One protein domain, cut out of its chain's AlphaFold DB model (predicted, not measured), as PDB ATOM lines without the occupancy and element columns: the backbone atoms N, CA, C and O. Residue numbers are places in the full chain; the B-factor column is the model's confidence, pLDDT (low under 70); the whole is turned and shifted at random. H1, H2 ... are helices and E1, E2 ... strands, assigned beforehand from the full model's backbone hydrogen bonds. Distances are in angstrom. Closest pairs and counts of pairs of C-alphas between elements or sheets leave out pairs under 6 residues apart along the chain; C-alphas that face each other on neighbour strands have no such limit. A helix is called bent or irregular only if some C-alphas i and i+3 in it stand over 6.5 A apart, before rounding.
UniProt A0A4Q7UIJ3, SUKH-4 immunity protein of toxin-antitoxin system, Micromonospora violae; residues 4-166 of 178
ATOM      1  N   GLU A   4      42.528 -34.397   6.313       97.00
ATOM      2  CA  GLU A   4      42.267 -35.699   5.679       97.00
ATOM      3  C   GLU A   4      40.765 -36.000   5.626       97.00
ATOM      4  O   GLU A   4      40.231 -36.310   4.569       97.00
ATOM      5  N   LEU A   5      40.050 -35.791   6.734       97.81
ATOM      6  CA  LEU A   5      38.597 -35.935   6.797       97.81
ATOM      7  C   LEU A   5      37.893 -34.923   5.887       97.81
ATOM      8  O   LEU A   5      36.896 -35.249   5.251       97.81
ATOM      9  N   ARG A   6      38.411 -33.692   5.788       98.12
ATOM     10  CA  ARG A   6      37.858 -32.691   4.864       98.12
ATOM     11  C   ARG A   6      38.012 -33.117   3.402       98.12
ATOM     12  O   ARG A   6      37.099 -32.880   2.614       98.12
ATOM     13  N   GLU A   7      39.160 -33.684   3.043       98.19
ATOM     14  CA  GLU A   7      39.421 -34.214   1.703       98.19
ATOM     15  C   GLU A   7      38.499 -35.401   1.408       98.19
ATOM     16  O   GLU A   7      37.779 -35.355   0.414       98.19
ATOM     17  N   LEU A   8      38.391 -36.351   2.341       98.50
ATOM     18  CA  LEU A   8      37.477 -37.489   2.242       98.50
ATOM     19  C   LEU A   8      36.024 -37.047   2.015       98.50
ATOM     20  O   LEU A   8      35.379 -37.497   1.073       98.50
ATOM     21  N   ILE A   9      35.506 -36.114   2.823       98.50
ATOM     22  CA  ILE A   9      34.137 -35.594   2.659       98.50
ATOM     23  C   ILE A   9      33.942 -34.973   1.263       98.50
ATOM     24  O   ILE A   9      32.874 -35.106   0.665       98.50
ATOM     25  N   ALA A  10      34.957 -34.287   0.727       98.31
ATOM     26  CA  ALA A  10      34.885 -33.678  -0.598       98.31
ATOM     27  C   ALA A  10      34.927 -34.710  -1.741       98.31
ATOM     28  O   ALA A  10      34.226 -34.523  -2.740       98.31
ATOM     29  N   GLU A  11      35.720 -35.771  -1.596       98.12
ATOM     30  CA  GLU A  11      35.778 -36.901  -2.531       98.12
ATOM     31  C   GLU A  11      34.436 -37.634  -2.564       98.12
ATOM     32  O   GLU A  11      33.777 -37.642  -3.604       98.12
ATOM     33  N   LEU A  12      33.950 -38.093  -1.404       98.38
ATOM     34  CA  LEU A  12      32.675 -38.807  -1.301       98.38
ATOM     35  C   LEU A  12      31.503 -37.966  -1.816       98.38
ATOM     36  O   LEU A  12      30.628 -38.486  -2.503       98.38
ATOM     37  N   ARG A  13      31.486 -36.649  -1.558       98.56
ATOM     38  CA  ARG A  13      30.475 -35.753  -2.147       98.56
ATOM     39  C   ARG A  13      30.504 -35.789  -3.676       98.56
ATOM     40  O   ARG A  13      29.447 -35.857  -4.295       98.56
ATOM     41  N   THR A  14      31.692 -35.716  -4.272       98.19
ATOM     42  CA  THR A  14      31.858 -35.697  -5.733       98.19
ATOM     43  C   THR A  14      31.335 -36.990  -6.355       98.19
ATOM     44  O   THR A  14      30.629 -36.943  -7.365       98.19
ATOM     45  N   ASP A  15      31.630 -38.128  -5.731       97.62
ATOM     46  CA  ASP A  15      31.190 -39.434  -6.217       97.62
ATOM     47  C   ASP A  15      29.675 -39.625  -6.021       97.62
ATOM     48  O   ASP A  15      28.979 -40.028  -6.955       97.62
ATOM     49  N   LEU A  16      29.115 -39.184  -4.886       97.81
ATOM     50  CA  LEU A  16      27.662 -39.165  -4.674       97.81
ATOM     51  C   LEU A  16      26.924 -38.307  -5.712       97.81
ATOM     52  O   LEU A  16      25.837 -38.683  -6.155       97.81
ATOM     53  N   GLU A  17      27.476 -37.145  -6.082       96.75
ATOM     54  CA  GLU A  17      26.913 -36.241  -7.093       96.75
ATOM     55  C   GLU A  17      26.929 -36.847  -8.502       96.75
ATOM     56  O   GLU A  17      25.998 -36.616  -9.279       96.75
ATOM     57  N   ALA A  18      27.953 -37.639  -8.832       96.00
ATOM     58  CA  ALA A  18      28.084 -38.287 -10.136       96.00
ATOM     59  C   ALA A  18      26.956 -39.298 -10.409       96.00
ATOM     60  O   ALA A  18      26.518 -39.428 -11.557       96.00
ATOM     61  N   ASP A  19      26.443 -39.934  -9.352       93.75
ATOM     62  CA  ASP A  19      25.400 -40.961  -9.417       93.75
ATOM     63  C   ASP A  19      23.994 -40.448  -9.043       93.75
ATOM     64  O   ASP A  19      23.023 -41.210  -8.935       93.75
ATOM     65  N   GLN A  20      23.824 -39.129  -8.913       92.44
ATOM     66  CA  GLN A  20      22.502 -38.538  -8.715       92.44
ATOM     67  C   GLN A  20      21.570 -38.771  -9.923       92.44
ATOM     68  O   GLN A  20      21.986 -38.716 -11.084       92.44
ATOM     69  N   PRO A  21      20.258 -38.980  -9.682       93.06
ATOM     70  CA  PRO A  21      19.554 -38.809  -8.407       93.06
ATOM     71  C   PRO A  21      19.447 -40.087  -7.558       93.06
ATOM     72  O   PRO A  21      18.671 -40.088  -6.608       93.06
ATOM     73  N   ALA A  22      20.142 -41.178  -7.904       93.44
ATOM     74  CA  ALA A  22      19.966 -42.465  -7.223       93.44
ATOM     75  C   ALA A  22      20.402 -42.419  -5.751       93.44
ATOM     76  O   ALA A  22      19.773 -43.055  -4.911       93.44
ATOM     77  N   THR A  23      21.423 -41.617  -5.453       94.19
ATOM     78  CA  THR A  23      22.008 -41.449  -4.118       94.19
ATOM     79  C   THR A  23      21.109 -40.667  -3.156       94.19
ATOM     80  O   THR A  23      21.056 -40.996  -1.979       94.19
ATOM     81  N   LEU A  24      20.297 -39.718  -3.649       93.88
ATOM     82  CA  LEU A  24      19.501 -38.783  -2.824       93.88
ATOM     83  C   LEU A  24      18.503 -39.441  -1.852       93.88
ATOM     84  O   LEU A  24      17.963 -38.758  -0.987       93.88
ATOM     85  N   ALA A  25      18.192 -40.727  -2.026       94.00
ATOM     86  CA  ALA A  25      17.305 -41.463  -1.128       94.00
ATOM     87  C   ALA A  25      17.997 -41.953   0.157       94.00
ATOM     88  O   ALA A  25      17.299 -42.215   1.132       94.00
ATOM     89  N   TRP A  26      19.327 -42.083   0.150       95.50
ATOM     90  CA  TRP A  26      20.102 -42.704   1.230       95.50
ATOM     91  C   TRP A  26      21.393 -41.952   1.577       95.50
ATOM     92  O   TRP A  26      21.910 -42.119   2.677       95.50
ATOM     93  N   ALA A  27      21.911 -41.095   0.691       98.00
ATOM     94  CA  ALA A  27      23.046 -40.236   0.991       98.00
ATOM     95  C   ALA A  27      23.059 -38.925   0.198       98.00
ATOM     96  O   ALA A  27      22.745 -38.854  -0.992       98.00
ATOM     97  N   GLN A  28      23.497 -37.867   0.872       98.06
ATOM     98  CA  GLN A  28      23.764 -36.560   0.300       98.06
ATOM     99  C   GLN A  28      24.728 -35.799   1.209       98.06
ATOM    100  O   GLN A  28      24.438 -35.576   2.376       98.06
ATOM    101  N   ILE A  29      25.840 -35.314   0.662       98.50
ATOM    102  CA  ILE A  29      26.744 -34.396   1.363       98.50
ATOM    103  C   ILE A  29      26.625 -33.037   0.678       98.50
ATOM    104  O   ILE A  29      26.933 -32.911  -0.504       98.50
ATOM    105  N   ASN A  30      26.173 -32.011   1.394       98.25
ATOM    106  CA  ASN A  30      26.006 -30.683   0.806       98.25
ATOM    107  C   ASN A  30      27.341 -29.928   0.701       98.25
ATOM    108  O   ASN A  30      28.333 -30.247   1.362       98.25
ATOM    109  N   GLU A  31      27.376 -28.875  -0.120       98.19
ATOM    110  CA  GLU A  31      28.455 -27.887  -0.037       98.19
ATOM    111  C   GLU A  31      28.487 -27.228   1.349       98.19
ATOM    112  O   GLU A  31      27.463 -27.074   2.015       98.19
ATOM    113  N   GLY A  32      29.682 -26.840   1.791       98.38
ATOM    114  CA  GLY A  32      29.881 -26.152   3.060       98.38
ATOM    115  C   GLY A  32      29.225 -24.771   3.112       98.38
ATOM    116  O   GLY A  32      29.137 -24.057   2.109       98.38
ATOM    117  N   ALA A  33      28.780 -24.372   4.301       98.19
ATOM    118  CA  ALA A  33      28.198 -23.059   4.529       98.19
ATOM    119  C   ALA A  33      29.294 -21.987   4.657       98.19
ATOM    120  O   ALA A  33      30.360 -22.241   5.224       98.19
ATOM    121  N   PRO A  34      29.042 -20.751   4.193       97.69
ATOM    122  CA  PRO A  34      29.930 -19.629   4.468       97.69
ATOM    123  C   PRO A  34      30.095 -19.398   5.976       97.69
ATOM    124  O   PRO A  34      29.116 -19.393   6.723       97.69
ATOM    125  N   ALA A  35      31.327 -19.144   6.423       96.12
ATOM    126  CA  ALA A  35      31.651 -18.993   7.845       96.12
ATOM    127  C   ALA A  35      30.870 -17.868   8.557       96.12
ATOM    128  O   ALA A  35      30.694 -17.914   9.771       96.12
ATOM    129  N   ASP A  36      30.405 -16.851   7.822       96.56
ATOM    130  CA  ASP A  36      29.587 -15.750   8.342       96.56
ATOM    131  C   ASP A  36      28.099 -16.101   8.498       96.56
ATOM    132  O   ASP A  36      27.358 -15.345   9.125       96.56
ATOM    133  N   GLN A  37      27.667 -17.242   7.956       97.00
ATOM    134  CA  GLN A  37      26.318 -17.783   8.124       97.00
ATOM    135  C   GLN A  37      26.238 -18.807   9.258       97.00
ATOM    136  O   GLN A  37      25.141 -19.116   9.710       97.00
ATOM    137  N   ILE A  38      27.378 -19.309   9.738       98.12
ATOM    138  CA  ILE A  38      27.442 -20.291  10.821       98.12
ATOM    139  C   ILE A  38      27.476 -19.563  12.176       98.12
ATOM    140  O   ILE A  38      28.362 -18.727  12.389       98.12
ATOM    141  N   PRO A  39      26.567 -19.881  13.116       96.81
ATOM    142  CA  PRO A  39      26.533 -19.231  14.420       96.81
ATOM    143  C   PRO A  39      27.850 -19.395  15.192       96.81
ATOM    144  O   PRO A  39      28.447 -20.473  15.262       96.81
ATOM    145  N   ALA A  40      28.330 -18.296  15.775       95.50
ATOM    146  CA  ALA A  40      29.646 -18.237  16.410       95.50
ATOM    147  C   ALA A  40      29.700 -18.980  17.757       95.50
ATOM    148  O   ALA A  40      30.786 -19.323  18.223       95.50
ATOM    149  N   GLU A  41      28.539 -19.197  18.368       94.00
ATOM    150  CA  GLU A  41      28.301 -19.909  19.620       94.00
ATOM    151  C   GLU A  41      28.325 -21.435  19.481       94.00
ATOM    152  O   GLU A  41      28.343 -22.141  20.494       94.00
ATOM    153  N   LEU A  42      28.312 -21.958  18.251       96.31
ATOM    154  CA  LEU A  42      28.485 -23.388  18.028       96.31
ATOM    155  C   LEU A  42      29.917 -23.810  18.398       96.31
ATOM    156  O   LEU A  42      30.863 -23.044  18.173       96.31
ATOM    157  N   PRO A  43      30.106 -25.033  18.929       96.19
ATOM    158  CA  PRO A  43      31.433 -25.590  19.156       96.19
ATOM    159  C   PRO A  43      32.280 -25.526  17.885       96.19
ATOM    160  O   PRO A  43      31.790 -25.816  16.793       96.19
ATOM    161  N   GLN A  44      33.561 -25.177  18.022       95.62
ATOM    162  CA  GLN A  44      34.469 -25.051  16.879       95.62
ATOM    163  C   GLN A  44      34.453 -26.285  15.948       95.62
ATOM    164  O   GLN A  44      34.338 -26.071  14.743       95.62
ATOM    165  N   PRO A  45      34.480 -27.542  16.442       95.81
ATOM    166  CA  PRO A  45      34.427 -28.713  15.561       95.81
ATOM    167  C   PRO A  45      33.151 -28.778  14.707       95.81
ATOM    168  O   PRO A  45      33.216 -29.104  13.527       95.81
ATOM    169  N   VAL A  46      32.000 -28.400  15.275       97.75
ATOM    170  CA  VAL A  46      30.711 -28.362  14.562       97.75
ATOM    171  C   VAL A  46      30.724 -27.283  13.486       97.75
ATOM    172  O   VAL A  46      30.263 -27.509  12.373       97.75
ATOM    173  N   ARG A  47      31.305 -26.117  13.785       97.88
ATOM    174  CA  ARG A  47      31.460 -25.045  12.796       97.88
ATOM    175  C   ARG A  47      32.337 -25.487  11.632       97.88
ATOM    176  O   ARG A  47      31.958 -25.292  10.489       97.88
ATOM    177  N   GLU A  48      33.469 -26.123  11.917       97.62
ATOM    178  CA  GLU A  48      34.385 -26.632  10.890       97.62
ATOM    179  C   GLU A  48      33.749 -27.730  10.020       97.62
ATOM    180  O   GLU A  48      34.024 -27.784   8.817       97.62
ATOM    181  N   LEU A  49      32.886 -28.572  10.602       98.25
ATOM    182  CA  LEU A  49      32.069 -29.534   9.862       98.25
ATOM    183  C   LEU A  49      31.069 -28.817   8.948       98.25
ATOM    184  O   LEU A  49      31.053 -29.101   7.758       98.25
ATOM    185  N   LEU A  50      30.310 -27.840   9.452       98.56
ATOM    186  CA  LEU A  50      29.321 -27.094   8.657       98.56
ATOM    187  C   LEU A  50      29.964 -26.227   7.560       98.56
ATOM    188  O   LEU A  50      29.392 -26.082   6.481       98.56
ATOM    189  N   GLU A  51      31.171 -25.699   7.788       98.31
ATOM    190  CA  GLU A  51      31.997 -25.037   6.762       98.31
ATOM    191  C   GLU A  51      32.464 -26.009   5.668       98.31
ATOM    192  O   GLU A  51      32.795 -25.584   4.563       98.31
ATOM    193  N   THR A  52      32.506 -27.310   5.964       98.44
ATOM    194  CA  THR A  52      32.937 -28.361   5.032       98.44
ATOM    195  C   THR A  52      31.745 -28.984   4.292       98.44
ATOM    196  O   THR A  52      31.807 -29.173   3.072       98.44
ATOM    197  N   ALA A  53      30.655 -29.243   5.017       98.44
ATOM    198  CA  ALA A  53      29.402 -29.800   4.531       98.44
ATOM    199  C   ALA A  53      28.215 -29.239   5.334       98.44
ATOM    200  O   ALA A  53      28.037 -29.547   6.513       98.44
ATOM    201  N   ASN A  54      27.386 -28.411   4.691       98.44
ATOM    202  CA  ASN A  54      26.193 -27.830   5.306       98.44
ATOM    203  C   ASN A  54      25.011 -28.803   5.245       98.44
ATOM    204  O   ASN A  54      24.043 -28.613   4.501       98.44
ATOM    205  N   GLY A  55      25.141 -29.872   6.014       98.31
ATOM    206  CA  GLY A  55      24.214 -30.984   6.059       98.31
ATOM    207  C   GLY A  55      24.765 -32.222   5.357       98.31
ATOM    208  O   GLY A  55      25.394 -32.130   4.296       98.31
ATOM    209  N   ILE A  56      24.554 -33.367   5.997       98.62
ATOM    210  CA  ILE A  56      25.008 -34.686   5.558       98.62
ATOM    211  C   ILE A  56      23.894 -35.678   5.860       98.62
ATOM    212  O   ILE A  56      23.572 -35.871   7.021       98.62
ATOM    213  N   LEU A  57      23.396 -36.351   4.834       98.44
ATOM    214  CA  LEU A  57      22.715 -37.628   4.956       98.44
ATOM    215  C   LEU A  57      23.716 -38.714   4.550       98.44
ATOM    216  O   LEU A  57      24.269 -38.659   3.451       98.44
ATOM    217  N   ALA A  58      23.974 -39.669   5.432       98.12
ATOM    218  CA  ALA A  58      24.895 -40.781   5.221       98.12
ATOM    219  C   ALA A  58      24.291 -42.044   5.849       98.12
ATOM    220  O   ALA A  58      24.593 -42.396   6.993       98.12
ATOM    221  N   GLY A  59      23.363 -42.665   5.116       97.31
ATOM    222  CA  GLY A  59      22.553 -43.779   5.598       97.31
ATOM    223  C   GLY A  59      21.761 -43.375   6.839       97.31
ATOM    224  O   GLY A  59      20.901 -42.498   6.779       97.31
ATOM    225  N   ALA A  60      22.078 -43.986   7.978       96.19
ATOM    226  CA  ALA A  60      21.449 -43.697   9.260       96.19
ATOM    227  C   ALA A  60      21.874 -42.354   9.880       96.19
ATOM    228  O   ALA A  60      21.184 -41.867  10.774       96.19
ATOM    229  N   PHE A  61      23.009 -41.774   9.481       98.06
ATOM    230  CA  PHE A  61      23.491 -40.511  10.038       98.06
ATOM    231  C   PHE A  61      22.883 -39.315   9.299       98.06
ATOM    232  O   PHE A  61      23.015 -39.215   8.078       98.06
ATOM    233  N   ASP A  62      22.286 -38.389  10.048       98.25
ATOM    234  CA  ASP A  62      21.780 -37.119   9.529       98.25
ATOM    235  C   ASP A  62      22.347 -35.937  10.325       98.25
ATOM    236  O   ASP A  62      22.119 -35.780  11.526       98.25
ATOM    237  N   LEU A  63      23.097 -35.085   9.636       98.50
ATOM    238  CA  LEU A  63      23.487 -33.753  10.072       98.50
ATOM    239  C   LEU A  63      22.562 -32.758   9.364       98.50
ATOM    240  O   LEU A  63      22.657 -32.634   8.138       98.50
ATOM    241  N   PRO A  64      21.735 -31.983  10.083       98.00
ATOM    242  CA  PRO A  64      20.960 -30.921   9.461       98.00
ATOM    243  C   PRO A  64      21.860 -29.783   8.970       98.00
ATOM    244  O   PRO A  64      22.957 -29.538   9.482       98.00
ATOM    245  N   ALA A  65      21.364 -29.027   7.994       98.12
ATOM    246  CA  ALA A  65      21.987 -27.771   7.603       98.12
ATOM    247  C   ALA A  65      21.930 -26.745   8.753       98.12
ATOM    248  O   ALA A  65      21.081 -26.819   9.641       98.12
ATOM    249  N   VAL A  66      22.785 -25.720   8.693       97.88
ATOM    250  CA  VAL A  66      22.818 -24.588   9.640       97.88
ATOM    251  C   VAL A  66      21.423 -24.007   9.894       97.88
ATOM    252  O   VAL A  66      21.114 -23.621  11.017       97.88
ATOM    253  N   THR A  67      20.587 -23.938   8.855       97.25
ATOM    254  CA  THR A  67      19.227 -23.385   8.913       97.25
ATOM    255  C   THR A  67      18.260 -24.192   9.765       97.25
ATOM    256  O   THR A  67      17.287 -23.618  10.242       97.25
ATOM    257  N   ASP A  68      18.534 -25.480   9.955       97.44
ATOM    258  CA  ASP A  68      17.628 -26.450  10.572       97.44
ATOM    259  C   ASP A  68      18.216 -27.034  11.876       97.44
ATOM    260  O   ASP A  68      17.541 -27.753  12.608       97.44
ATOM    261  N   LEU A  69      19.466 -26.696  12.221       96.81
ATOM    262  CA  LEU A  69      20.136 -27.188  13.429       96.81
ATOM    263  C   LEU A  69      19.441 -26.734  14.725       96.81
ATOM    264  O   LEU A  69      19.372 -27.495  15.693       96.81
ATOM    265  N   ASP A  70      18.908 -25.510  14.756       96.31
ATOM    266  CA  ASP A  70      18.146 -25.008  15.908       96.31
ATOM    267  C   ASP A  70      16.830 -25.780  16.094       96.31
ATOM    268  O   ASP A  70      16.405 -26.027  17.226       96.31
ATOM    269  N   ASP A  71      16.224 -26.229  14.991       96.50
ATOM    270  CA  ASP A  71      14.942 -26.933  14.994       96.50
ATOM    271  C   ASP A  71      15.038 -28.331  15.603       96.50
ATOM    272  O   ASP A  71      14.008 -28.871  15.991       96.50
ATOM    273  N   ILE A  72      16.237 -28.910  15.744       96.88
ATOM    274  CA  ILE A  72      16.436 -30.210  16.403       96.88
ATOM    275  C   ILE A  72      16.849 -30.097  17.878       96.88
ATOM    276  O   ILE A  72      16.901 -31.100  18.586       96.88
ATOM    277  N   GLN A  73      17.094 -28.892  18.408       97.31
ATOM    278  CA  GLN A  73      17.528 -28.750  19.809       97.31
ATOM    279  C   GLN A  73      16.441 -29.120  20.830       97.31
ATOM    280  O   GLN A  73      16.748 -29.298  22.011       97.31
ATOM    281  N   TYR A  74      15.187 -29.310  20.398       95.56
ATOM    282  CA  TYR A  74      14.104 -29.790  21.266       95.56
ATOM    283  C   TYR A  74      14.411 -31.151  21.911       95.56
ATOM    284  O   TYR A  74      13.839 -31.458  22.957       95.56
ATOM    285  N   TYR A  75      15.303 -31.968  21.331       96.31
ATOM    286  CA  TYR A  75      15.693 -33.249  21.925       96.31
ATOM    287  C   TYR A  75      16.288 -33.079  23.327       96.31
ATOM    288  O   TYR A  75      16.057 -33.939  24.171       96.31
ATOM    289  N   LEU A  76      16.963 -31.958  23.621       96.44
ATOM    290  CA  LEU A  76      17.505 -31.676  24.958       96.44
ATOM    291  C   LEU A  76      16.414 -31.690  26.041       96.44
ATOM    292  O   LEU A  76      16.663 -32.135  27.158       96.44
ATOM    293  N   GLU A  77      15.196 -31.252  25.709       92.88
ATOM    294  CA  GLU A  77      14.048 -31.255  26.627       92.88
ATOM    295  C   GLU A  77      13.454 -32.657  26.831       92.88
ATOM    296  O   GLU A  77      12.723 -32.890  27.794       92.88
ATOM    297  N   GLN A  78      13.754 -33.589  25.924       93.06
ATOM    298  CA  GLN A  78      13.268 -34.970  25.944       93.06
ATOM    299  C   GLN A  78      14.287 -35.948  26.539       93.06
ATOM    300  O   GLN A  78      13.974 -37.128  26.700       93.06
ATOM    301  N   MET A  79      15.492 -35.475  26.874       95.06
ATOM    302  CA  MET A  79      16.549 -36.328  27.400       95.06
ATOM    303  C   MET A  79      16.142 -36.963  28.740       95.06
ATOM    304  O   MET A  79      15.693 -36.254  29.646       95.06
ATOM    305  N   PRO A  80      16.327 -38.286  28.909       94.00
ATOM    306  CA  PRO A  80      16.060 -38.956  30.173       94.00
ATOM    307  C   PRO A  80      16.884 -38.375  31.328       94.00
ATOM    308  O   PRO A  80      18.066 -38.070  31.168       94.00
ATOM    309  N   GLU A  81      16.289 -38.299  32.521       92.81
ATOM    310  CA  GLU A  81      16.908 -37.700  33.719       92.81
ATOM    311  C   GLU A  81      18.281 -38.314  34.053       92.81
ATOM    312  O   GLU A  81      19.207 -37.594  34.416       92.81
ATOM    313  N   PHE A  82      18.458 -39.628  33.862       93.62
ATOM    314  CA  PHE A  82      19.714 -40.319  34.189       93.62
ATOM    315  C   PHE A  82      20.921 -39.835  33.370       93.62
ATOM    316  O   PHE A  82      22.059 -40.062  33.779       93.62
ATOM    317  N   THR A  83      20.688 -39.186  32.225       95.06
ATOM    318  CA  THR A  83      21.754 -38.667  31.358       95.06
ATOM    319  C   THR A  83      22.425 -37.419  31.933       95.06
ATOM    320  O   THR A  83      23.527 -37.075  31.514       95.06
ATOM    321  N   GLY A  84      21.766 -36.715  32.864       93.81
ATOM    322  CA  GLY A  84      22.218 -35.421  33.389       93.81
ATOM    323  C   GLY A  84      22.149 -34.265  32.380       93.81
ATOM    324  O   GLY A  84      22.527 -33.143  32.706       93.81
ATOM    325  N   VAL A  85      21.653 -34.493  31.156       96.00
ATOM    326  CA  VAL A  85      21.575 -33.448  30.122       96.00
ATOM    327  C   VAL A  85      20.572 -32.362  30.500       96.00
ATOM    328  O   VAL A  85      20.859 -31.178  30.335       96.00
ATOM    329  N   ALA A  86      19.428 -32.747  31.070       91.44
ATOM    330  CA  ALA A  86      18.396 -31.808  31.510       91.44
ATOM    331  C   ALA A  86      18.844 -30.908  32.680       91.44
ATOM    332  O   ALA A  86      18.281 -29.825  32.859       91.44
ATOM    333  N   ASP A  87      19.855 -31.321  33.453       93.69
ATOM    334  CA  ASP A  87      20.403 -30.523  34.555       93.69
ATOM    335  C   ASP A  87      21.288 -29.373  34.044       93.69
ATOM    336  O   ASP A  87      21.305 -28.286  34.628       93.69
ATOM    337  N   GLU A  88      21.995 -29.592  32.932       95.25
ATOM    338  CA  GLU A  88      22.952 -28.647  32.348       95.25
ATOM    339  C   GLU A  88      22.804 -28.532  30.815       95.25
ATOM    340  O   GLU A  88      23.783 -28.697  30.088       95.25
ATOM    341  N   PRO A  89      21.616 -28.208  30.266       95.25
ATOM    342  CA  PRO A  89      21.358 -28.288  28.821       95.25
ATOM    343  C   PRO A  89      22.244 -27.349  27.993       95.25
ATOM    344  O   PRO A  89      22.526 -27.620  26.830       95.25
ATOM    345  N   ALA A  90      22.726 -26.258  28.596       95.69
ATOM    346  CA  ALA A  90      23.636 -25.314  27.955       95.69
ATOM    347  C   ALA A  90      25.033 -25.895  27.677       95.69
ATOM    348  O   ALA A  90      25.748 -25.328  26.858       95.69
ATOM    349  N   GLU A  91      25.418 -26.997  28.325       96.88
ATOM    350  CA  GLU A  91      26.694 -27.692  28.098       96.88
ATOM    351  C   GLU A  91      26.630 -28.675  26.919       96.88
ATOM    352  O   GLU A  91      27.647 -29.243  26.515       96.88
ATOM    353  N   TRP A  92      25.440 -28.865  26.348       98.12
ATOM    354  CA  TRP A  92      25.176 -29.828  25.291       98.12
ATOM    355  C   TRP A  92      24.699 -29.136  24.014       98.12
ATOM    356  O   TRP A  92      24.246 -27.986  23.998       98.12
ATOM    357  N   LEU A  93      24.850 -29.845  22.906       98.38
ATOM    358  CA  LEU A  93      24.285 -29.493  21.614       98.38
ATOM    359  C   LEU A  93      23.892 -30.795  20.922       98.38
ATOM    360  O   LEU A  93      24.684 -31.735  20.896       98.38
ATOM    361  N   VAL A  94      22.692 -30.842  20.355       98.31
ATOM    362  CA  VAL A  94      22.286 -31.940  19.472       98.31
ATOM    363  C   VAL A  94      22.854 -31.619  18.098       98.31
ATOM    364  O   VAL A  94      22.536 -30.573  17.536       98.31
ATOM    365  N   ILE A  95      23.754 -32.453  17.589       97.69
ATOM    366  CA  ILE A  95      24.457 -32.183  16.324       97.69
ATOM    367  C   ILE A  95      23.770 -32.810  15.118       97.69
ATOM    368  O   ILE A  95      24.095 -32.458  13.995       97.69
ATOM    369  N   GLY A  96      22.835 -33.723  15.349       98.00
ATOM    370  CA  GLY A  96      22.170 -34.489  14.312       98.00
ATOM    371  C   GLY A  96      21.490 -35.708  14.910       98.00
ATOM    372  O   GLY A  96      21.275 -35.776  16.128       98.00
ATOM    373  N   THR A  97      21.197 -36.680  14.062       97.12
ATOM    374  CA  THR A  97      20.675 -37.976  14.476       97.12
ATOM    375  C   THR A  97      21.504 -39.118  13.906       97.12
ATOM    376  O   THR A  97      22.225 -38.981  12.917       97.12
ATOM    377  N   LEU A  98      21.413 -40.261  14.573       95.06
ATOM    378  CA  LEU A  98      21.829 -41.545  14.041       95.06
ATOM    379  C   LEU A  98      20.635 -42.487  14.195       95.06
ATOM    380  O   LEU A  98      20.181 -42.719  15.311       95.06
ATOM    381  N   ASN A  99      20.088 -42.970  13.081       91.69
ATOM    382  CA  ASN A  99      18.866 -43.774  13.036       91.69
ATOM    383  C   ASN A  99      17.684 -43.105  13.781       91.69
ATOM    384  O   ASN A  99      17.032 -43.733  14.611       91.69
ATOM    385  N   ASP A 100      17.452 -41.812  13.517       90.19
ATOM    386  CA  ASP A 100      16.441 -40.948  14.166       90.19
ATOM    387  C   ASP A 100      16.637 -40.688  15.678       90.19
ATOM    388  O   ASP A 100      15.828 -40.004  16.320       90.19
ATOM    389  N   GLU A 101      17.728 -41.180  16.264       94.56
ATOM    390  CA  GLU A 101      18.067 -40.970  17.669       94.56
ATOM    391  C   GLU A 101      19.039 -39.794  17.822       94.56
ATOM    392  O   GLU A 101      19.957 -39.650  17.012       94.56
ATOM    393  N   PRO A 102      18.877 -38.936  18.846       97.00
ATOM    394  CA  PRO A 102      19.676 -37.725  18.963       97.00
ATOM    395  C   PRO A 102      21.147 -38.046  19.237       97.00
ATOM    396  O   PRO A 102      21.486 -38.757  20.186       97.00
ATOM    397  N   LEU A 103      22.022 -37.442  18.439       97.75
ATOM    398  CA  LEU A 103      23.464 -37.460  18.641       97.75
ATOM    399  C   LEU A 103      23.888 -36.147  19.303       97.75
ATOM    400  O   LEU A 103      23.607 -35.060  18.789       97.75
ATOM    401  N   LEU A 104      24.545 -36.232  20.457       98.25
ATOM    402  CA  LEU A 104      24.908 -35.059  21.249       98.25
ATOM    403  C   LEU A 104      26.415 -34.828  21.231       98.25
ATOM    404  O   LEU A 104      27.200 -35.769  21.195       98.25
ATOM    405  N   ILE A 105      26.817 -33.566  21.348       98.19
ATOM    406  CA  ILE A 105      28.194 -33.173  21.634       98.19
ATOM    407  C   ILE A 105      28.254 -32.391  22.950       98.19
ATOM    408  O   ILE A 105      27.420 -31.517  23.215       98.19
ATOM    409  N   ARG A 106      29.265 -32.681  23.769       97.12
ATOM    410  CA  ARG A 106      29.661 -31.842  24.907       97.12
ATOM    411  C   ARG A 106      30.370 -30.599  24.388       97.12
ATOM    412  O   ARG A 106      31.376 -30.704  23.694       97.12
ATOM    413  N   ARG A 107      29.874 -29.405  24.713       96.88
ATOM    414  CA  ARG A 107      30.425 -28.149  24.174       96.88
ATOM    415  C   ARG A 107      31.834 -27.835  24.673       96.88
ATOM    416  O   ARG A 107      32.597 -27.194  23.956       96.88
ATOM    417  N   ASP A 108      32.160 -28.253  25.891       93.56
ATOM    418  CA  ASP A 108      33.439 -27.996  26.556       93.56
ATOM    419  C   ASP A 108      34.560 -28.936  26.095       93.56
ATOM    420  O   ASP A 108      35.707 -28.503  25.974       93.56
ATOM    421  N   THR A 109      34.236 -30.203  25.829       93.62
ATOM    422  CA  THR A 109      35.218 -31.226  25.436       93.62
ATOM    423  C   THR A 109      35.199 -31.559  23.951       93.62
ATOM    424  O   THR A 109      36.225 -31.958  23.414       93.62
ATOM    425  N   GLY A 110      34.058 -31.395  23.280       94.75
ATOM    426  CA  GLY A 110      33.835 -31.887  21.923       94.75
ATOM    427  C   GLY A 110      33.485 -33.377  21.846       94.75
ATOM    428  O   GLY A 110      33.296 -33.872  20.738       94.75
ATOM    429  N   ALA A 111      33.375 -34.074  22.983       97.62
ATOM    430  CA  ALA A 111      33.048 -35.498  23.021       97.62
ATOM    431  C   ALA A 111      31.630 -35.759  22.503       97.62
ATOM    432  O   ALA A 111      30.703 -35.006  22.823       97.62
ATOM    433  N   VAL A 112      31.470 -36.835  21.738       98.25
ATOM    434  CA  VAL A 112      30.206 -37.237  21.117       98.25
ATOM    435  C   VAL A 112      29.545 -38.319  21.956       98.25
ATOM    436  O   VAL A 112      30.187 -39.284  22.364       98.25
ATOM    437  N   TRP A 113      28.252 -38.150  22.209       98.00
ATOM    438  CA  TRP A 113      27.459 -39.031  23.048       98.00
ATOM    439  C   TRP A 113      26.225 -39.557  22.321       98.00
ATOM    440  O   TRP A 113      25.582 -38.827  21.563       98.00
ATOM    441  N   TYR A 114      25.883 -40.818  22.585       95.44
ATOM    442  CA  TYR A 114      24.816 -41.535  21.887       95.44
ATOM    443  C   TYR A 114      24.131 -42.595  22.769       95.44
ATOM    444  O   TYR A 114      24.691 -43.048  23.773       95.44
ATOM    445  N   PHE A 115      22.922 -43.009  22.376       93.50
ATOM    446  CA  PHE A 115      22.179 -44.119  22.977       93.50
ATOM    447  C   PHE A 115      22.419 -45.410  22.185       93.50
ATOM    448  O   PHE A 115      21.769 -45.630  21.168       93.50
ATOM    449  N   PRO A 116      23.306 -46.318  22.621       86.25
ATOM    450  CA  PRO A 116      23.525 -47.561  21.889       86.25
ATOM    451  C   PRO A 116      22.227 -48.374  21.769       86.25
ATOM    452  O   PRO A 116      21.465 -48.518  22.731       86.25
ATOM    453  N   ALA A 117      21.986 -48.932  20.585       81.00
ATOM    454  CA  ALA A 117      20.822 -49.763  20.290       81.00
ATOM    455  C   ALA A 117      20.996 -51.197  20.833       81.00
ATOM    456  O   ALA A 117      20.978 -52.175  20.090       81.00
ATOM    457  N   GLU A 118      21.191 -51.337  22.150       78.25
ATOM    458  CA  GLU A 118      21.310 -52.649  22.812       78.25
ATOM    459  C   GLU A 118      19.966 -53.393  22.903       78.25
ATOM    460  O   GLU A 118      19.925 -54.611  23.103       78.25
ATOM    461  N   THR A 119      18.852 -52.667  22.763       78.88
ATOM    462  CA  THR A 119      17.486 -53.197  22.783       78.88
ATOM    463  C   THR A 119      16.647 -52.576  21.664       78.88
ATOM    464  O   THR A 119      17.033 -51.586  21.050       78.88
ATOM    465  N   THR A 120      15.462 -53.140  21.410       83.75
ATOM    466  CA  THR A 120      14.477 -52.576  20.468       83.75
ATOM    467  C   THR A 120      13.624 -51.465  21.087       83.75
ATOM    468  O   THR A 120      12.603 -51.093  20.515       83.75
ATOM    469  N   ASP A 121      13.959 -51.013  22.296       89.19
ATOM    470  CA  ASP A 121      13.219 -49.947  22.961       89.19
ATOM    471  C   ASP A 121      13.529 -48.606  22.294       89.19
ATOM    472  O   ASP A 121      14.627 -48.391  21.776       89.19
ATOM    473  N   GLU A 122      12.565 -47.689  22.344       89.06
ATOM    474  CA  GLU A 122      12.788 -46.291  21.972       89.06
ATOM    475  C   GLU A 122      13.949 -45.713  22.792       89.06
ATOM    476  O   GLU A 122      14.061 -45.994  23.990       89.06
ATOM    477  N   TRP A 123      14.788 -44.877  22.177       91.81
ATOM    478  CA  TRP A 123      16.004 -44.343  22.804       91.81
ATOM    479  C   TRP A 123      15.742 -43.676  24.165       91.81
ATOM    480  O   TRP A 123      16.493 -43.887  25.114       91.81
ATOM    481  N   PHE A 124      14.620 -42.961  24.315       88.50
ATOM    482  CA  PHE A 124      14.238 -42.274  25.558       88.50
ATOM    483  C   PHE A 124      13.790 -43.220  26.687       88.50
ATOM    484  O   PHE A 124      13.543 -42.775  27.808       88.50
ATOM    485  N   MET A 125      13.648 -44.519  26.410       90.19
ATOM    486  CA  MET A 125      13.377 -45.560  27.407       90.19
ATOM    487  C   MET A 125      14.625 -46.366  27.780       90.19
ATOM    488  O   MET A 125      14.572 -47.143  28.734       90.19
ATOM    489  N   ARG A 126      15.730 -46.213  27.042       90.44
ATOM    490  CA  ARG A 126      16.977 -46.939  27.306       90.44
ATOM    491  C   ARG A 126      17.681 -46.351  28.522       90.44
ATOM    492  O   ARG A 126      17.567 -45.165  28.799       90.44
ATOM    493  N   GLU A 127      18.439 -47.182  29.229       90.12
ATOM    494  CA  GLU A 127      19.144 -46.802  30.466       90.12
ATOM    495  C   GLU A 127      20.651 -46.580  30.251       90.12
ATOM    496  O   GLU A 127      21.415 -46.493  31.214       90.12
ATOM    497  N   LEU A 128      21.093 -46.504  28.990       92.44
ATOM    498  CA  LEU A 128      22.498 -46.364  28.625       92.44
ATOM    499  C   LEU A 128      22.707 -45.166  27.698       92.44
ATOM    500  O   LEU A 128      22.059 -45.048  26.664       92.44
ATOM    501  N   PHE A 129      23.636 -44.294  28.083       94.88
ATOM    502  CA  PHE A 129      24.061 -43.116  27.331       94.88
ATOM    503  C   PHE A 129      25.585 -43.049  27.423       94.88
ATOM    504  O   PHE A 129      26.129 -42.980  28.528       94.88
ATOM    505  N   LEU A 130      26.267 -43.177  26.284       94.94
ATOM    506  CA  LEU A 130      27.712 -43.399  26.231       94.94
ATOM    507  C   LEU A 130      28.431 -42.256  25.537       94.94
ATOM    508  O   LEU A 130      27.965 -41.778  24.507       94.94
ATOM    509  N   ASP A 131      29.604 -41.918  26.062       95.62
ATOM    510  CA  ASP A 131      30.667 -41.247  25.319       95.62
ATOM    511  C   ASP A 131      31.193 -42.229  24.263       95.62
ATOM    512  O   ASP A 131      31.838 -43.227  24.601       95.62
ATOM    513  N   VAL A 132      30.827 -42.006  23.001       95.69
ATOM    514  CA  VAL A 132      31.171 -42.897  21.881       95.69
ATOM    515  C   VAL A 132      32.438 -42.455  21.162       95.69
ATOM    516  O   VAL A 132      33.091 -43.275  20.523       95.69
ATOM    517  N   ALA A 133      32.809 -41.180  21.268       97.31
ATOM    518  CA  ALA A 133      34.033 -40.669  20.676       97.31
ATOM    519  C   ALA A 133      34.538 -39.437  21.438       97.31
ATOM    520  O   ALA A 133      33.747 -38.548  21.763       97.31
ATOM    521  N   PRO A 134      35.864 -39.315  21.632       97.00
ATOM    522  CA  PRO A 134      36.448 -38.202  22.378       97.00
ATOM    523  C   PRO A 134      36.278 -36.848  21.676       97.00
ATOM    524  O   PRO A 134      36.352 -35.808  22.331       97.00
ATOM    525  N   ASP A 135      36.059 -36.856  20.360       97.19
ATOM    526  CA  ASP A 135      35.851 -35.676  19.534       97.19
ATOM    527  C   ASP A 135      35.061 -36.005  18.254       97.19
ATOM    528  O   ASP A 135      34.923 -37.164  17.851       97.19
ATOM    529  N   LEU A 136      34.544 -34.955  17.611       97.19
ATOM    530  CA  LEU A 136      33.721 -35.060  16.407       97.19
ATOM    531  C   LEU A 136      34.484 -35.610  15.193       97.19
ATOM    532  O   LEU A 136      33.899 -36.338  14.399       97.19
ATOM    533  N   ASP A 137      35.770 -35.289  15.041       97.44
ATOM    534  CA  ASP A 137      36.554 -35.767  13.896       97.44
ATOM    535  C   ASP A 137      36.721 -37.293  13.975       97.44
ATOM    536  O   ASP A 137      36.490 -37.993  12.990       97.44
ATOM    537  N   SER A 138      37.049 -37.809  15.163       97.19
ATOM    538  CA  SER A 138      37.161 -39.244  15.439       97.19
ATOM    539  C   SER A 138      35.823 -39.962  15.254       97.19
ATOM    540  O   SER A 138      35.787 -41.053  14.685       97.19
ATOM    541  N   PHE A 139      34.717 -39.343  15.690       97.69
ATOM    542  CA  PHE A 139      33.377 -39.883  15.466       97.69
ATOM    543  C   PHE A 139      33.077 -40.036  13.974       97.69
ATOM    544  O   PHE A 139      32.717 -41.120  13.527       97.69
ATOM    545  N   LEU A 140      33.254 -38.966  13.198       98.06
ATOM    546  CA  LEU A 140      32.964 -38.971  11.767       98.06
ATOM    547  C   LEU A 140      33.842 -39.984  11.030       98.06
ATOM    548  O   LEU A 140      33.326 -40.789  10.263       98.06
ATOM    549  N   ALA A 141      35.150 -39.979  11.290       97.56
ATOM    550  CA  ALA A 141      36.092 -40.863  10.612       97.56
ATOM    551  C   ALA A 141      35.794 -42.349  10.860       97.56
ATOM    552  O   ALA A 141      35.921 -43.149   9.940       97.56
ATOM    553  N   TYR A 142      35.394 -42.726  12.078       97.06
ATOM    554  CA  TYR A 142      35.187 -44.133  12.423       97.06
ATOM    555  C   TYR A 142      33.733 -44.594  12.276       97.06
ATOM    556  O   TYR A 142      33.492 -45.654  11.706       97.06
ATOM    557  N   TYR A 143      32.766 -43.826  12.785       96.38
ATOM    558  CA  TYR A 143      31.359 -44.235  12.876       96.38
ATOM    559  C   TYR A 143      30.486 -43.759  11.714       96.38
ATOM    560  O   TYR A 143      29.385 -44.281  11.573       96.38
ATOM    561  N   VAL A 144      30.938 -42.801  10.895       97.44
ATOM    562  CA  VAL A 144      30.177 -42.318   9.725       97.44
ATOM    563  C   VAL A 144      30.860 -42.712   8.421       97.44
ATOM    564  O   VAL A 144      30.214 -43.281   7.552       97.44
ATOM    565  N   PHE A 145      32.158 -42.451   8.284       97.75
ATOM    566  CA  PHE A 145      32.923 -42.660   7.049       97.75
ATOM    567  C   PHE A 145      33.856 -43.873   7.101       97.75
ATOM    568  O   PHE A 145      34.761 -43.980   6.277       97.75
ATOM    569  N   GLY A 146      33.678 -44.751   8.086       96.88
ATOM    570  CA  GLY A 146      34.640 -45.799   8.385       96.88
ATOM    571  C   GLY A 146      34.015 -47.082   8.928       96.88
ATOM    572  O   GLY A 146      32.789 -47.215   8.997       96.88
ATOM    573  N   PRO A 147      34.860 -48.033   9.361       96.25
ATOM    574  CA  PRO A 147      34.455 -49.402   9.667       96.25
ATOM    575  C   PRO A 147      33.489 -49.524  10.853       96.25
ATOM    576  O   PRO A 147      32.787 -50.525  10.984       96.25
ATOM    577  N   GLY A 148      33.434 -48.515  11.725       95.00
ATOM    578  CA  GLY A 148      32.502 -48.472  12.848       95.00
ATOM    579  C   GLY A 148      31.038 -48.380  12.418       95.00
ATOM    580  O   GLY A 148      30.175 -48.838  13.166       95.00
ATOM    581  N   TYR A 149      30.748 -47.854  11.220       95.38
ATOM    582  CA  TYR A 149      29.382 -47.759  10.694       95.38
ATOM    583  C   TYR A 149      28.736 -49.149  10.533       95.38
ATOM    584  O   TYR A 149      27.627 -49.399  11.014       95.38
ATOM    585  N   GLY A 150      29.471 -50.100   9.949       93.25
ATOM    586  CA  GLY A 150      28.997 -51.463   9.681       93.25
ATOM    587  C   GLY A 150      28.734 -52.307  10.931       93.25
ATOM    588  O   GLY A 150      28.108 -53.355  10.839       93.25
ATOM    589  N   VAL A 151      29.145 -51.868  12.127       90.44
ATOM    590  CA  VAL A 151      28.817 -52.584  13.377       90.44
ATOM    591  C   VAL A 151      27.305 -52.614  13.625       90.44
ATOM    592  O   VAL A 151      26.800 -53.575  14.207       90.44
ATOM    593  N   ALA A 152      26.591 -51.568  13.202       85.50
ATOM    594  CA  ALA A 152      25.148 -51.438  13.385       85.50
ATOM    595  C   ALA A 152      24.352 -51.426  12.068       85.50
ATOM    596  O   ALA A 152      23.149 -51.679  12.099       85.50
ATOM    597  N   PHE A 153      25.003 -51.143  10.935       91.62
ATOM    598  CA  PHE A 153      24.338 -50.839   9.664       91.62
ATOM    599  C   PHE A 153      25.023 -51.513   8.454       91.62
ATOM    600  O   PHE A 153      25.182 -50.895   7.404       91.62
ATOM    601  N   ASP A 154      25.455 -52.773   8.581       92.19
ATOM    602  CA  ASP A 154      26.143 -53.532   7.515       92.19
ATOM    603  C   ASP A 154      25.275 -53.854   6.284       92.19
ATOM    604  O   ASP A 154      25.806 -54.132   5.209       92.19
ATOM    605  N   ASP A 155      23.952 -53.786   6.420       93.75
ATOM    606  CA  ASP A 155      22.993 -53.979   5.324       93.75
ATOM    607  C   ASP A 155      22.580 -52.654   4.619       93.75
ATOM    608  O   ASP A 155      21.699 -52.667   3.756       93.75
ATOM    609  N   ASP A 156      23.170 -51.506   4.981       95.25
ATOM    610  CA  ASP A 156      22.803 -50.168   4.475       95.25
ATOM    611  C   ASP A 156      23.482 -49.808   3.130       95.25
ATOM    612  O   ASP A 156      24.622 -50.192   2.862       95.25
ATOM    613  N   GLU A 157      22.806 -49.028   2.276       97.19
ATOM    614  CA  GLU A 157      23.350 -48.563   0.985       97.19
ATOM    615  C   GLU A 157      24.595 -47.679   1.166       97.19
ATOM    616  O   GLU A 157      25.537 -47.767   0.378       97.19
ATOM    617  N   TRP A 158      24.641 -46.889   2.242       98.00
ATOM    618  CA  TRP A 158      25.816 -46.117   2.624       98.00
ATOM    619  C   TRP A 158      27.011 -47.015   2.949       98.00
ATOM    620  O   TRP A 158      28.125 -46.726   2.522       98.00
ATOM    621  N   TRP A 159      26.793 -48.138   3.638       97.94
ATOM    622  CA  TRP A 159      27.866 -49.091   3.924       97.94
ATOM    623  C   TRP A 159      28.419 -49.726   2.647       97.94
ATOM    624  O   TRP A 159      29.634 -49.807   2.477       97.94
ATOM    625  N   GLY A 160      27.540 -50.105   1.713       97.44
ATOM    626  CA  GLY A 160      27.954 -50.586   0.393       97.44
ATOM    627  C   GLY A 160      28.781 -49.551  -0.375       97.44
ATOM    628  O   GLY A 160      29.802 -49.891  -0.968       97.44
ATOM    629  N   PHE A 161      28.398 -48.275  -0.305       97.88
ATOM    630  CA  PHE A 161      29.162 -47.181  -0.900       97.88
ATOM    631  C   PHE A 161      30.543 -47.007  -0.247       97.88
ATOM    632  O   PHE A 161      31.536 -46.855  -0.956       97.88
ATOM    633  N   LEU A 162      30.646 -47.086   1.084       97.94
ATOM    634  CA  LEU A 162      31.936 -47.063   1.782       97.94
ATOM    635  C   LEU A 162      32.834 -48.247   1.379       97.94
ATOM    636  O   LEU A 162      34.047 -48.072   1.248       97.94
ATOM    637  N   ASP A 163      32.254 -49.430   1.152       97.31
ATOM    638  CA  ASP A 163      32.982 -50.634   0.723       97.31
ATOM    639  C   ASP A 163      33.628 -50.443  -0.652       97.31
ATOM    640  O   ASP A 163      34.808 -50.741  -0.844       97.31
ATOM    641  N   GLU A 164      32.895 -49.841  -1.590       96.56
ATOM    642  CA  GLU A 164      33.404 -49.506  -2.925       96.56
ATOM    643  C   GLU A 164      34.596 -48.530  -2.883       96.56
ATOM    644  O   GLU A 164      35.432 -48.544  -3.790       96.56
ATOM    645  N   HIS A 165      34.713 -47.740  -1.808       96.31
ATOM    646  CA  HIS A 165      35.811 -46.801  -1.560       96.31
ATOM    647  C   HIS A 165      36.914 -47.374  -0.652       96.31
ATOM    648  O   HIS A 165      37.900 -46.690  -0.381       96.31
ATOM    649  N   GLY A 166      36.786 -48.628  -0.199       96.19
ATOM    650  CA  GLY A 166      37.769 -49.281   0.669       96.19
ATOM    651  C   GLY A 166      37.815 -48.717   2.093       96.19
ATOM    652  O   GLY A 166      38.870 -48.730   2.720       96.19
TER     653      GLY A 166
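AT A GLANCE: This is residues 4 to 166 of the 178 residues of the protein "SUKH-4 immunity protein of toxin-antitoxin system" of Micromonospora violae (UniProt A0A4Q7UIJ3). A strongly twisted sheet of seven strands makes a wall through the domain, with the helices H1, H2 and H4 packed in one layer over one of its faces. The short H3 lies by E4 and E5, H6 is at the ends of E1 and E2, and the short H5 lies off the sheet, near H4 and H6. The 163 printed residues hold six named helices and seven named strands, in the order H1 E1 H2 E2 E3 H3 E4 E5 E6 E7 H4 H5 H6; the sheet runs E1 E2 E3 E4 E5 E6 E7, antiparallel throughout. The class is mixed, helices and strands, with 78 residues in named elements, under half of those printed. The whole is compact, with a radius of gyration of the C-alphas of 15.4 A and spans of 46 by 40 by 25 A.

IN THESE COORDINATES: The printed part begins with H1, residues 4 to 18, 21.4 A long, whose C-alpha 4 is at (42.267, -35.699, 5.679). E1 is residues 27 to 29, H2 is residues 44 to 52 and 12.4 A long, E2 is residues 56 to 58, and E3 is residues 61 to 63. H3, residues 75 to 78, is followed by the two longest strands: E4, residues 92 to 98, 16.6 A from C-alpha 92 at (25.176, -29.828, 25.291), and E5, residues 101 to 106, 16.4 A. E6 is residues 112 to 114 and E7 residues 130 to 133. H4, residues 136 to 144, is 10.5 A long; it is neither bent nor irregular, but only just: C-alphas 141 and 144 are 6.2 A apart. H5 is residues 150 to 153, and H6, residues 157 to 164, 10.8 A long, ends with C-alpha 164 at (33.404, -49.506, -2.925).

HOW THE PARTS SIT: In the sheet E1 and E7 are the edge strands. E1 and E2 are antiparallel at 149 degrees, with N 28 and O 57 2.8 A apart, within hydrogen-bond range. The hairpin E2 and E3 has N 63 and O 56 at 2.8 A, and E3 and E4 have N 97 and O 62 at 2.8 A. E4, E5, E6 and E7 form a meander, each strand the antiparallel neighbour of the one before: N 105 and O 93 are 2.8 A apart, N 113 and O 104 2.8 A, and N 112 and O 133 2.8 A. H1 is on the sheet, its Arg 13 and Ile 29 of E1 having C-alphas 5.3 A apart. H2 and H4 lie on the same face, at heights over the sheet of 8.6 A and 6.7 A, each over none of the strands; H2's local plane rests on only 6 C-alphas. H1, with residues 6 to 10 alone, and H2 only just touch, with 3 pairs of C-alphas within 8 A, the closest Arg 6 and Thr 52 at 6.6 A; they run the same way at a shallow tilt of 33 degrees, only just short of steep. H2 and H4 touch only at their ends, and only just, with 3 such pairs, the closest C-alphas being Pro 45 and Leu 136 at 6.4 A. H3 and H6 only graze the sheet; the closest C-alphas of H6 and E2 are Trp 158 and Ala 58, 6.0 A apart. H5 is not on the sheet; it is near H4 and close but not clearly touching H6, with the C-alphas of Gly 150 and Trp 159 6.3 A apart. In H1, H2, H4 and H6 every O i to N i+4 pair is within hydrogen-bond range; H3 and H5 are too short for such a pair, and their one O i to N i+3 pair is within range in H3 but not in H5.

THE WHOLE: The two C-alphas farthest apart, those of Ala 18 and Asp 87, are 46.0 A from each other. The printed part has no cut. Long links join E1 to H2, E3 to H3, H3 to E4 and E6 to E7. Mean pLDDT of the printed part is 95.6, and no printed residue is under 70.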